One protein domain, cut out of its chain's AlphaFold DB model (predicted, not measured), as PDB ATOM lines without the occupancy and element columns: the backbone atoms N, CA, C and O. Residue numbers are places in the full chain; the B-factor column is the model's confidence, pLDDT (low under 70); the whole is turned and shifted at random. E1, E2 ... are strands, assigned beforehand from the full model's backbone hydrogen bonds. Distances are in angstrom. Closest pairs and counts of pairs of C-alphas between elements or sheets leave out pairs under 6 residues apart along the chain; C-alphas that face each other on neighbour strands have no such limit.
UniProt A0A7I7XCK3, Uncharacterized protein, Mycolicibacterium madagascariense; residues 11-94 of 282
ATOM      1  N   PRO A  11     -11.703  15.136  14.742       87.88
ATOM      2  CA  PRO A  11     -12.386  16.337  15.192       87.88
ATOM      3  C   PRO A  11     -11.368  17.374  15.668       87.88
ATOM      4  O   PRO A  11     -10.483  17.080  16.474       87.88
ATOM      5  N   GLY A  12     -11.527  18.593  15.184       90.56
ATOM      6  CA  GLY A  12     -10.663  19.730  15.433       90.56
ATOM      7  C   GLY A  12     -11.447  20.999  15.750       90.56
ATOM      8  O   GLY A  12     -12.678  21.031  15.845       90.56
ATOM      9  N   ARG A  13     -10.689  22.067  15.964       91.75
ATOM     10  CA  ARG A  13     -11.160  23.403  16.304       91.75
ATOM     11  C   ARG A  13     -10.448  24.402  15.414       91.75
ATOM     12  O   ARG A  13      -9.223  24.402  15.340       91.75
ATOM     13  N   PHE A  14     -11.207  25.283  14.782       90.50
ATOM     14  CA  PHE A  14     -10.670  26.400  14.019       90.50
ATOM     15  C   PHE A  14     -10.941  27.701  14.776       90.50
ATOM     16  O   PHE A  14     -12.088  28.124  14.913       90.50
ATOM     17  N   ARG A  15      -9.885  28.326  15.306       91.94
ATOM     18  CA  ARG A  15      -9.971  29.631  15.971       91.94
ATOM     19  C   ARG A  15      -9.732  30.738  14.958       91.94
ATOM     20  O   ARG A  15      -8.617  30.886  14.459       91.94
ATOM     21  N   VAL A  16     -10.755  31.544  14.716       90.25
ATOM     22  CA  VAL A  16     -10.707  32.666  13.779       90.25
ATOM     23  C   VAL A  16      -9.784  33.766  14.311       90.25
ATOM     24  O   VAL A  16      -9.952  34.237  15.435       90.25
ATOM     25  N   THR A  17      -8.817  34.203  13.505       87.50
ATOM     26  CA  THR A  17      -7.899  35.311  13.830       87.50
ATOM     27  C   THR A  17      -8.092  36.524  12.925       87.50
ATOM     28  O   THR A  17      -7.808  37.640  13.354       87.50
ATOM     29  N   ALA A  18      -8.612  36.336  11.709       82.44
ATOM     30  CA  ALA A  18      -8.969  37.425  10.805       82.44
ATOM     31  C   ALA A  18     -10.175  37.049   9.939       82.44
ATOM     32  O   ALA A  18     -10.337  35.892   9.554       82.44
ATOM     33  N   VAL A  19     -10.998  38.048   9.618       90.75
ATOM     34  CA  VAL A  19     -12.187  37.913   8.773       90.75
ATOM     35  C   VAL A  19     -12.206  39.069   7.787       90.75
ATOM     36  O   VAL A  19     -12.178  40.229   8.192       90.75
ATOM     37  N   THR A  20     -12.306  38.746   6.503       89.44
ATOM     38  CA  THR A  20     -12.487  39.722   5.428       89.44
ATOM     39  C   THR A  20     -13.735  39.345   4.647       89.44
ATOM     40  O   THR A  20     -13.775  38.293   4.008       89.44
ATOM     41  N   GLU A  21     -14.768  40.187   4.683       89.56
ATOM     42  CA  GLU A  21     -15.918  40.021   3.792       89.56
ATOM     43  C   GLU A  21     -15.465  40.237   2.346       89.56
ATOM     44  O   GLU A  21     -14.825  41.237   2.014       89.56
ATOM     45  N   MET A  22     -15.761  39.270   1.482       86.25
ATOM     46  CA  MET A  22     -15.409  39.360   0.076       86.25
ATOM     47  C   MET A  22     -16.527  40.074  -0.685       86.25
ATOM     48  O   MET A  22     -17.693  39.706  -0.531       86.25
ATOM     49  N   PRO A  23     -16.203  41.050  -1.550       83.12
ATOM     50  CA  PRO A  23     -17.214  41.712  -2.357       83.12
ATOM     51  C   PRO A  23     -17.868  40.699  -3.304       83.12
ATOM     52  O   PRO A  23     -17.191  40.068  -4.119       83.12
ATOM     53  N   SER A  24     -19.191  40.557  -3.224       80.00
ATOM     54  CA  SER A  24     -19.975  39.778  -4.180       80.00
ATOM     55  C   SER A  24     -20.657  40.710  -5.183       80.00
ATOM     56  O   SER A  24     -21.264  41.719  -4.822       80.00
ATOM     57  N   ARG A  25     -20.576  40.384  -6.480       73.44
ATOM     58  CA  ARG A  25     -21.377  41.054  -7.517       73.44
ATOM     59  C   ARG A  25     -22.805  40.498  -7.474       73.44
ATOM     60  O   ARG A  25     -23.180  39.699  -8.322       73.44
ATOM     61  N   GLY A  26     -23.565  40.888  -6.453       77.38
ATOM     62  CA  GLY A  26     -24.950  40.460  -6.232       77.38
ATOM     63  C   GLY A  26     -25.145  39.579  -4.995       77.38
ATOM     64  O   GLY A  26     -24.190  39.229  -4.296       77.38
ATOM     65  N   THR A  27     -26.407  39.247  -4.720       77.88
ATOM     66  CA  THR A  27     -26.810  38.366  -3.616       77.88
ATOM     67  C   THR A  27     -26.517  36.918  -3.993       77.88
ATOM     68  O   THR A  27     -27.156  36.369  -4.888       77.88
ATOM     69  N   MET A  28     -25.547  36.293  -3.324       78.12
ATOM     70  CA  MET A  28     -25.284  34.862  -3.479       78.12
ATOM     71  C   MET A  28     -26.364  34.083  -2.725       78.12
ATOM     72  O   MET A  28     -26.715  34.457  -1.611       78.12
ATOM     73  N   VAL A  29     -26.907  33.023  -3.322       79.81
ATOM     74  CA  VAL A  29     -27.962  32.198  -2.717       79.81
ATOM     75  C   VAL A  29     -27.481  30.753  -2.669       79.81
ATOM     76  O   VAL A  29     -27.079  30.204  -3.692       79.81
ATOM     77  N   LEU A  30     -27.513  30.143  -1.486       69.44
ATOM     78  CA  LEU A  30     -27.197  28.732  -1.267       69.44
ATOM     79  C   LEU A  30     -28.438  28.056  -0.688       69.44
ATOM     80  O   LEU A  30     -28.931  28.469   0.358       69.44
ATOM     81  N   ASN A  31     -28.965  27.043  -1.379       76.31
ATOM     82  CA  ASN A  31     -30.189  26.331  -0.985       76.31
ATOM     83  C   ASN A  31     -31.384  27.269  -0.712       76.31
ATOM     84  O   ASN A  31     -32.120  27.093   0.254       76.31
ATOM     85  N   GLY A  32     -31.551  28.310  -1.535       77.94
ATOM     86  CA  GLY A  32     -32.620  29.304  -1.375       77.94
ATOM     87  C   GLY A  32     -32.376  30.351  -0.280       77.94
ATOM     88  O   GLY A  32     -33.165  31.285  -0.155       77.94
ATOM     89  N   VAL A  33     -31.276  30.251   0.474       75.06
ATOM     90  CA  VAL A  33     -30.918  31.202   1.531       75.06
ATOM     91  C   VAL A  33     -29.846  32.166   1.019       75.06
ATOM     92  O   VAL A  33     -28.812  31.717   0.517       75.06
ATOM     93  N   PRO A  34     -30.047  33.489   1.124       79.62
ATOM     94  CA  PRO A  34     -29.015  34.446   0.767       79.62
ATOM     95  C   PRO A  34     -27.828  34.341   1.732       79.62
ATOM     96  O   PRO A  34     -27.988  34.294   2.953       79.62
ATOM     97  N   VAL A  35     -26.626  34.316   1.168       86.88
ATOM     98  CA  VAL A  35     -25.368  34.111   1.883       86.88
ATOM     99  C   VAL A  35     -24.330  35.164   1.494       86.88
ATOM    100  O   VAL A  35     -24.314  35.676   0.374       86.88
ATOM    101  N   ARG A  36     -23.429  35.465   2.427       86.50
ATOM    102  CA  ARG A  36     -22.213  36.259   2.224       86.50
ATOM    103  C   ARG A  36     -20.994  35.350   2.164       86.50
ATOM    104  O   ARG A  36     -20.986  34.255   2.731       86.50
ATOM    105  N   LYS A  37     -19.963  35.822   1.469       87.31
ATOM    106  CA  LYS A  37     -18.680  35.137   1.317       87.31
ATOM    107  C   LYS A  37     -17.635  35.838   2.179       87.31
ATOM    108  O   LYS A  37     -17.476  37.052   2.086       87.31
ATOM    109  N   TYR A  38     -16.905  35.072   2.975       86.12
ATOM    110  CA  TYR A  38     -15.846  35.579   3.839       86.12
ATOM    111  C   TYR A  38     -14.552  34.821   3.569       86.12
ATOM    112  O   TYR A  38     -14.558  33.600   3.429       86.12
ATOM    113  N   PHE A  39     -13.439  35.544   3.531       86.38
ATOM    114  CA  PHE A  39     -12.112  34.962   3.656       86.38
ATOM    115  C   PHE A  39     -11.722  34.996   5.131       86.38
ATOM    116  O   PHE A  39     -11.694  36.070   5.740       86.38
ATOM    117  N   VAL A  40     -11.477  33.828   5.716       86.12
ATOM    118  CA  VAL A  40     -11.264  33.685   7.156       86.12
ATOM    119  C   VAL A  40      -9.936  32.994   7.403       86.12
ATOM    120  O   VAL A  40      -9.716  31.876   6.943       86.12
ATOM    121  N   SER A  41      -9.053  33.658   8.140       86.56
ATOM    122  CA  SER A  41      -7.773  33.100   8.573       86.56
ATOM    123  C   SER A  41      -7.849  32.735  10.047       86.56
ATOM    124  O   SER A  41      -8.539  33.397  10.826       86.56
ATOM    125  N   GLY A  42      -7.151  31.675  10.437       89.81
ATOM    126  CA  GLY A  42      -7.209  31.186  11.804       89.81
ATOM    127  C   GLY A  42      -6.195  30.100  12.118       89.81
ATOM    128  O   GLY A  42      -5.356  29.737  11.293       89.81
ATOM    129  N   LEU A  43      -6.284  29.600  13.346       91.38
ATOM    130  CA  LEU A  43      -5.491  28.483  13.844       91.38
ATOM    131  C   LEU A  43      -6.369  27.236  13.896       91.38
ATOM    132  O   LEU A  43      -7.370  27.218  14.612       91.38
ATOM    133  N   LEU A  44      -5.984  26.211  13.145       88.94
ATOM    134  CA  LEU A  44      -6.583  24.886  13.193       88.94
ATOM    135  C   LEU A  44      -5.809  24.022  14.190       88.94
ATOM    136  O   LEU A  44      -4.595  23.868  14.059       88.94
ATOM    137  N   ASP A  45      -6.515  23.471  15.169       88.25
ATOM    138  CA  ASP A  45      -5.977  22.625  16.233       88.25
ATOM    139  C   ASP A  45      -6.815  21.347  16.355       88.25
ATOM    140  O   ASP A  45      -8.045  21.395  16.286       88.25
ATOM    141  N   ALA A  46      -6.167  20.201  16.532       87.62
ATOM    142  CA  ALA A  46      -6.831  18.930  16.795       87.62
ATOM    143  C   ALA A  46      -5.920  18.006  17.595       87.62
ATOM    144  O   ALA A  46      -4.698  18.148  17.614       87.62
ATOM    145  N   GLU A  47      -6.521  17.009  18.234       82.81
ATOM    146  CA  GLU A  47      -5.769  16.032  19.010       82.81
ATOM    147  C   GLU A  47      -4.745  15.295  18.129       82.81
ATOM    148  O   GLU A  47      -5.084  14.709  17.101       82.81
ATOM    149  N   GLY A  48      -3.470  15.352  18.524       79.94
ATOM    150  CA  GLY A  48      -2.370  14.737  17.776       79.94
ATOM    151  C   GLY A  48      -1.911  15.510  16.531       79.94
ATOM    152  O   GLY A  48      -1.026  15.029  15.823       79.94
ATOM    153  N   VAL A  49      -2.457  16.704  16.272       78.75
ATOM    154  CA  VAL A  49      -2.055  17.583  15.165       78.75
ATOM    155  C   VAL A  49      -1.511  18.886  15.744       78.75
ATOM    156  O   VAL A  49      -2.191  19.567  16.501       78.75
ATOM    157  N   ALA A  50      -0.274  19.253  15.399       77.81
ATOM    158  CA  ALA A  50       0.278  20.538  15.825       77.81
ATOM    159  C   ALA A  50      -0.568  21.698  15.255       77.81
ATOM    160  O   ALA A  50      -0.936  21.617  14.080       77.81
ATOM    161  N   PRO A  51      -0.838  22.774  16.022       85.75
ATOM    162  CA  PRO A  51      -1.635  23.896  15.535       85.75
ATOM    163  C   PRO A  51      -1.075  24.492  14.240       85.75
ATOM    164  O   PRO A  51       0.113  24.817  14.164       85.75
ATOM    165  N   GLN A  52      -1.928  24.666  13.229       82.44
ATOM    166  CA  GLN A  52      -1.537  25.199  11.920       82.44
ATOM    167  C   GLN A  52      -2.288  26.488  11.595       82.44
ATOM    168  O   GLN A  52      -3.500  26.580  11.786       82.44
ATOM    169  N   ALA A  53      -1.572  27.477  11.060       84.00
ATOM    170  CA  ALA A  53      -2.193  28.663  10.485       84.00
ATOM    171  C   ALA A  53      -2.753  28.321   9.100       84.00
ATOM    172  O   ALA A  53      -2.011  27.914   8.206       84.00
ATOM    173  N   VAL A  54      -4.060  28.490   8.927       84.62
ATOM    174  CA  VAL A  54      -4.776  28.157   7.690       84.62
ATOM    175  C   VAL A  54      -5.752  29.272   7.330       84.62
ATOM    176  O   VAL A  54      -6.090  30.122   8.158       84.62
ATOM    177  N   SER A  55      -6.170  29.313   6.069       83.06
ATOM    178  CA  SER A  55      -7.178  30.257   5.588       83.06
ATOM    179  C   SER A  55      -8.208  29.534   4.737       83.06
ATOM    180  O   SER A  55      -7.843  28.716   3.893       83.06
ATOM    181  N   TYR A  56      -9.477  29.856   4.960       82.19
ATOM    182  CA  TYR A  56     -10.612  29.235   4.297       82.19
ATOM    183  C   TYR A  56     -11.566  30.279   3.735       82.19
ATOM    184  O   TYR A  56     -11.705  31.391   4.250       82.19
ATOM    185  N   GLU A  57     -12.266  29.881   2.683       83.12
ATOM    186  CA  GLU A  57     -13.467  30.561   2.233       83.12
ATOM    187  C   GLU A  57     -14.661  30.021   3.025       83.12
ATOM    188  O   GLU A  57     -14.975  28.835   2.948       83.12
ATOM    189  N   LEU A  58     -15.341  30.895   3.764       82.94
ATOM    190  CA  LEU A  58     -16.587  30.570   4.449       82.94
ATOM    191  C   LEU A  58     -17.773  31.230   3.753       82.94
ATOM    192  O   LEU A  58     -17.702  32.367   3.276       82.94
ATOM    193  N   ARG A  59     -18.899  30.519   3.744       82.75
ATOM    194  CA  ARG A  59     -20.199  31.039   3.313       82.75
ATOM    195  C   ARG A  59     -21.128  31.039   4.514       82.75
ATOM    196  O   ARG A  59     -21.288  29.999   5.147       82.75
ATOM    197  N   ALA A  60     -21.705  32.189   4.840       82.06
ATOM    198  CA  ALA A  60     -22.602  32.345   5.986       82.06
ATOM    199  C   ALA A  60     -23.902  33.025   5.555       82.06
ATOM    200  O   ALA A  60     -23.887  33.806   4.605       82.06
ATOM    201  N   GLY A  61     -25.005  32.752   6.255       81.88
ATOM    202  CA  GLY A  61     -26.259  33.491   6.074       81.88
ATOM    203  C   GLY A  61     -26.081  34.996   6.298       81.88
ATOM    204  O   GLY A  61     -25.106  35.437   6.907       81.88
ATOM    205  N   LEU A  62     -27.016  35.809   5.794       80.19
ATOM    206  CA  LEU A  62     -26.960  37.271   5.968       80.19
ATOM    207  C   LEU A  62     -26.992  37.722   7.438       80.19
ATOM    208  O   LEU A  62     -26.574  38.839   7.737       80.19
ATOM    209  N   ASP A  63     -27.507  36.875   8.321       82.75
ATOM    210  CA  ASP A  63     -27.651  37.070   9.761       82.75
ATOM    211  C   ASP A  63     -26.427  36.612  10.569       82.75
ATOM    212  O   ASP A  63     -26.370  36.846  11.777       82.75
ATOM    213  N   ARG A  64     -25.433  35.986   9.921       82.44
ATOM    214  CA  ARG A  64     -24.245  35.458  10.592       82.44
ATOM    215  C   ARG A  64     -22.955  35.954   9.945       82.44
ATOM    216  O   ARG A  64     -22.716  35.798   8.750       82.44
ATOM    217  N   THR A  65     -22.072  36.493  10.776       85.50
ATOM    218  CA  THR A  65     -20.717  36.897  10.395       85.50
ATOM    219  C   THR A  65     -19.738  36.204  11.338       85.50
ATOM    220  O   THR A  65     -19.954  36.273  12.549       85.50
ATOM    221  N   PRO A  66     -18.687  35.534  10.826       86.44
ATOM    222  CA  PRO A  66     -17.663  34.971  11.694       86.44
ATOM    223  C   PRO A  66     -16.987  36.091  12.483       86.44
ATOM    224  O   PRO A  66     -16.691  37.151  11.926       86.44
ATOM    225  N   ALA A  67     -16.729  35.863  13.766       88.88
ATOM    226  CA  ALA A  67     -16.055  36.841  14.617       88.88
ATOM    227  C   ALA A  67     -14.598  36.446  14.878       88.88
ATOM    228  O   ALA A  67     -14.272  35.274  15.061       88.88
ATOM    229  N   VAL A  68     -13.702  37.432  14.955       89.88
ATOM    230  CA  VAL A  68     -12.341  37.196  15.459       89.88
ATOM    231  C   VAL A  68     -12.428  36.677  16.896       89.88
ATOM    232  O   VAL A  68     -13.112  37.259  17.734       89.88
ATOM    233  N   GLY A  69     -11.742  35.569  17.173       86.69
ATOM    234  CA  GLY A  69     -11.815  34.848  18.442       86.69
ATOM    235  C   GLY A  69     -12.892  33.760  18.498       86.69
ATOM    236  O   GLY A  69     -12.852  32.949  19.425       86.69
ATOM    237  N   GLU A  70     -13.805  33.685  17.522       89.69
ATOM    238  CA  GLU A  70     -14.775  32.587  17.418       89.69
ATOM    239  C   GLU A  70     -14.042  31.255  17.208       89.69
ATOM    240  O   GLU A  70     -13.039  31.170  16.489       89.69
ATOM    241  N   VAL A  71     -14.538  30.208  17.869       90.25
ATOM    242  CA  VAL A  71     -14.032  28.842  17.728       90.25
ATOM    243  C   VAL A  71     -15.088  28.022  17.010       90.25
ATOM    244  O   VAL A  71     -16.147  27.739  17.566       90.25
ATOM    245  N   LEU A  72     -14.769  27.636  15.781       88.06
ATOM    246  CA  LEU A  72     -15.616  26.817  14.927       88.06
ATOM    247  C   LEU A  72     -15.206  25.348  15.031       88.06
ATOM    248  O   LEU A  72     -14.033  25.026  15.259       88.06
ATOM    249  N   ALA A  73     -16.178  24.455  14.866       87.94
ATOM    250  CA  ALA A  73     -15.897  23.038  14.700       87.94
ATOM    251  C   ALA A  73     -15.166  22.814  13.369       87.94
ATOM    252  O   ALA A  73     -15.472  23.470  12.372       87.94
ATOM    253  N   ALA A  74     -14.202  21.899  13.348       86.56
ATOM    254  CA  ALA A  74     -13.532  21.505  12.120       86.56
ATOM    255  C   ALA A  74     -13.354  19.989  12.076       86.56
ATOM    256  O   ALA A  74     -13.045  19.389  13.098       86.56
ATOM    257  N   ASP A  75     -13.489  19.385  10.905       86.06
ATOM    258  CA  ASP A  75     -13.154  17.984  10.672       86.06
ATOM    259  C   ASP A  75     -11.870  17.923   9.847       86.06
ATOM    260  O   ASP A  75     -11.828  18.429   8.726       86.06
ATOM    261  N   ILE A  76     -10.799  17.357  10.416       84.00
ATOM    262  CA  ILE A  76      -9.504  17.231   9.736       84.00
ATOM    263  C   ILE A  76      -9.485  15.943   8.917       84.00
ATOM    264  O   ILE A  76      -9.451  14.837   9.467       84.00
ATOM    265  N   ASP A  77      -9.454  16.117   7.600       79.50
ATOM    266  CA  ASP A  77      -9.462  15.041   6.611       79.50
ATOM    267  C   ASP A  77      -8.056  14.482   6.361       79.50
ATOM    268  O   ASP A  77      -7.871  13.276   6.177       79.50
ATOM    269  N   GLU A  78      -7.043  15.353   6.366       77.31
ATOM    270  CA  GLU A  78      -5.660  14.991   6.053       77.31
ATOM    271  C   GLU A  78      -4.683  15.672   7.018       77.31
ATOM    272  O   GLU A  78      -4.588  16.901   7.082       77.31
ATOM    273  N   VAL A  79      -3.936  14.854   7.767       67.31
ATOM    274  CA  VAL A  79      -2.907  15.316   8.704       67.31
ATOM    275  C   VAL A  79      -1.595  15.532   7.942       67.31
ATOM    276  O   VAL A  79      -0.876  14.583   7.643       67.31
ATOM    277  N   GLY A  80      -1.288  16.790   7.627       64.69
ATOM    278  CA  GLY A  80      -0.049  17.246   6.984       64.69
ATOM    279  C   GLY A  80      -0.041  18.777   6.887       64.69
ATOM    280  O   GLY A  80      -1.059  19.373   7.212       64.69
ATOM    281  N   PRO A  81       1.069  19.447   6.535       61.25
ATOM    282  CA  PRO A  81       1.072  20.885   6.267       61.25
ATOM    283  C   PRO A  81       0.894  21.181   4.757       61.25
ATOM    284  O   PRO A  81       1.751  20.774   3.969       61.25
ATOM    285  N   PRO A  82      -0.154  21.914   4.327       59.25
ATOM    286  CA  PRO A  82      -1.268  22.426   5.129       59.25
ATOM    287  C   PRO A  82      -2.335  21.354   5.392       59.25
ATOM    288  O   PRO A  82      -2.676  20.574   4.501       59.25
ATOM    289  N   ALA A  83      -2.891  21.345   6.606       73.62
ATOM    290  CA  ALA A  83      -3.944  20.405   6.967       73.62
ATOM    291  C   ALA A  83      -5.210  20.743   6.178       73.62
ATOM    292  O   ALA A  83      -5.633  21.902   6.110       73.62
ATOM    293  N   LYS A  84      -5.823  19.721   5.579       79.25
ATOM    294  CA  LYS A  84      -7.134  19.874   4.951       79.25
ATOM    295  C   LYS A  84      -8.190  19.625   6.006       79.25
ATOM    296  O   LYS A  84      -8.170  18.583   6.663       79.25
ATOM    297  N   ALA A  85      -9.071  20.597   6.167       83.56
ATOM    298  CA  ALA A  85     -10.176  20.496   7.090       83.56
ATOM    299  C   ALA A  85     -11.425  21.133   6.502       83.56
ATOM    300  O   ALA A  85     -11.349  22.132   5.780       83.56
ATOM    301  N   THR A  86     -12.564  20.566   6.870       82.81
ATOM    302  CA  THR A  86     -13.872  21.174   6.663       82.81
ATOM    303  C   THR A  86     -14.228  21.948   7.925       82.81
ATOM    304  O   THR A  86     -14.146  21.403   9.019       82.81
ATOM    305  N   VAL A  87     -14.571  23.232   7.803       82.62
ATOM    306  CA  VAL A  87     -14.962  24.077   8.944       82.62
ATOM    307  C   VAL A  87     -16.479  24.219   8.960       82.62
ATOM    308  O   VAL A  87     -17.085  24.573   7.950       82.62
ATOM    309  N   HIS A  88     -17.086  23.968  10.117       80.19
ATOM    310  CA  HIS A  88     -18.531  23.931  10.300       80.19
ATOM    311  C   HIS A  88     -19.008  25.102  11.156       80.19
ATOM    312  O   HIS A  88     -18.346  25.536  12.102       80.19
ATOM    313  N   TRP A  89     -20.203  25.594  10.842       76.25
ATOM    314  CA  TRP A  89     -20.878  26.600  11.650       76.25
ATOM    315  C   TRP A  89     -21.486  25.977  12.902       76.25
ATOM    316  O   TRP A  89     -22.286  25.052  12.807       76.25
ATOM    317  N   GLY A  90     -21.167  26.543  14.065       69.56
ATOM    318  CA  GLY A  90     -21.644  26.047  15.357       69.56
ATOM    319  C   GLY A  90     -20.490  25.782  16.311       69.56
ATOM    320  O   GLY A  90     -19.318  25.895  15.936       69.56
ATOM    321  N   THR A  91     -20.819  25.468  17.562       69.81
ATOM    322  CA  THR A  91     -19.782  25.087  18.518       69.81
ATOM    323  C   THR A  91     -19.291  23.665  18.220       69.81
ATOM    324  O   THR A  91     -20.036  22.846  17.673       69.81
ATOM    325  N   PRO A  92     -18.048  23.321  18.599       68.88
ATOM    326  CA  PRO A  92     -17.568  21.939  18.543       68.88
ATOM    327  C   PRO A  92     -18.495  20.934  19.242       68.88
ATOM    328  O   PRO A  92     -18.554  19.774  18.837       68.88
ATOM    329  N   ASP A  93     -19.224  21.373  20.269       67.31
ATOM    330  CA  ASP A  93     -20.139  20.523  21.027       67.31
ATOM    331  C   ASP A  93     -21.462  20.297  20.276       67.31
ATOM    332  O   ASP A  93     -21.918  19.154  20.207       67.31
ATOM    333  N   ASP A  94     -22.010  21.318  19.607       64.75
ATOM    334  CA  ASP A  94     -23.185  21.167  18.729       64.75
ATOM    335  C   ASP A  94     -22.902  20.191  17.582       64.75
ATOM    336  O   ASP A  94     -23.722  19.326  17.267       64.75
TER     337      ASP A  94
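This is residues 11 to 94 of the 282 residues of an uncharacterized protein of Mycolicibacterium madagascariense (UniProt A0A7I7XCK3). A strongly twisted six-stranded sheet, rolled towards a barrel but left open, follows the long, bent hairpin E3 and E4, with E2 at a far end. The 84 printed residues hold six named strands, E1 to E6 in order, and no named helix: all strand, in a branched antiparallel sheet. It is compact, radius of gyration 13.2 A, and spans 41 by 24 by 22 A.

E1, residues 11 to 21, has E3, residues 33 to 46, on one side, N 15 and O 43 2.8 A apart, and E5, residues 71 to 78, on the other, N 14 and O 72 2.9 A. E2, residues 28 to 30, E3 and E4, residues 49 to 61, form a meander, successive antiparallel neighbours; N 35 and O 28 are 2.8 A apart, N 40 and O 56 2.9 A. E5 and E6, residues 84 to 88, form a hairpin, N 75 and O 86 2.8 A.

E1, 26.5 A, begins at C-alpha 11 (-12.386, 16.337, 15.192). E2 measures 6.8 A, E3 31.0 A, E4 30.4 A, E5 20.0 A. E6, 13.2 A, ends at C-alpha 88 (-18.531, 23.931, 10.300).

The farthest C-alphas, Gly 26 and Gly 48, are 41.8 A apart. The printed part has no cut and no long link. pLDDT is under 70 at residues 30, 79 to 82 and 90 to 94.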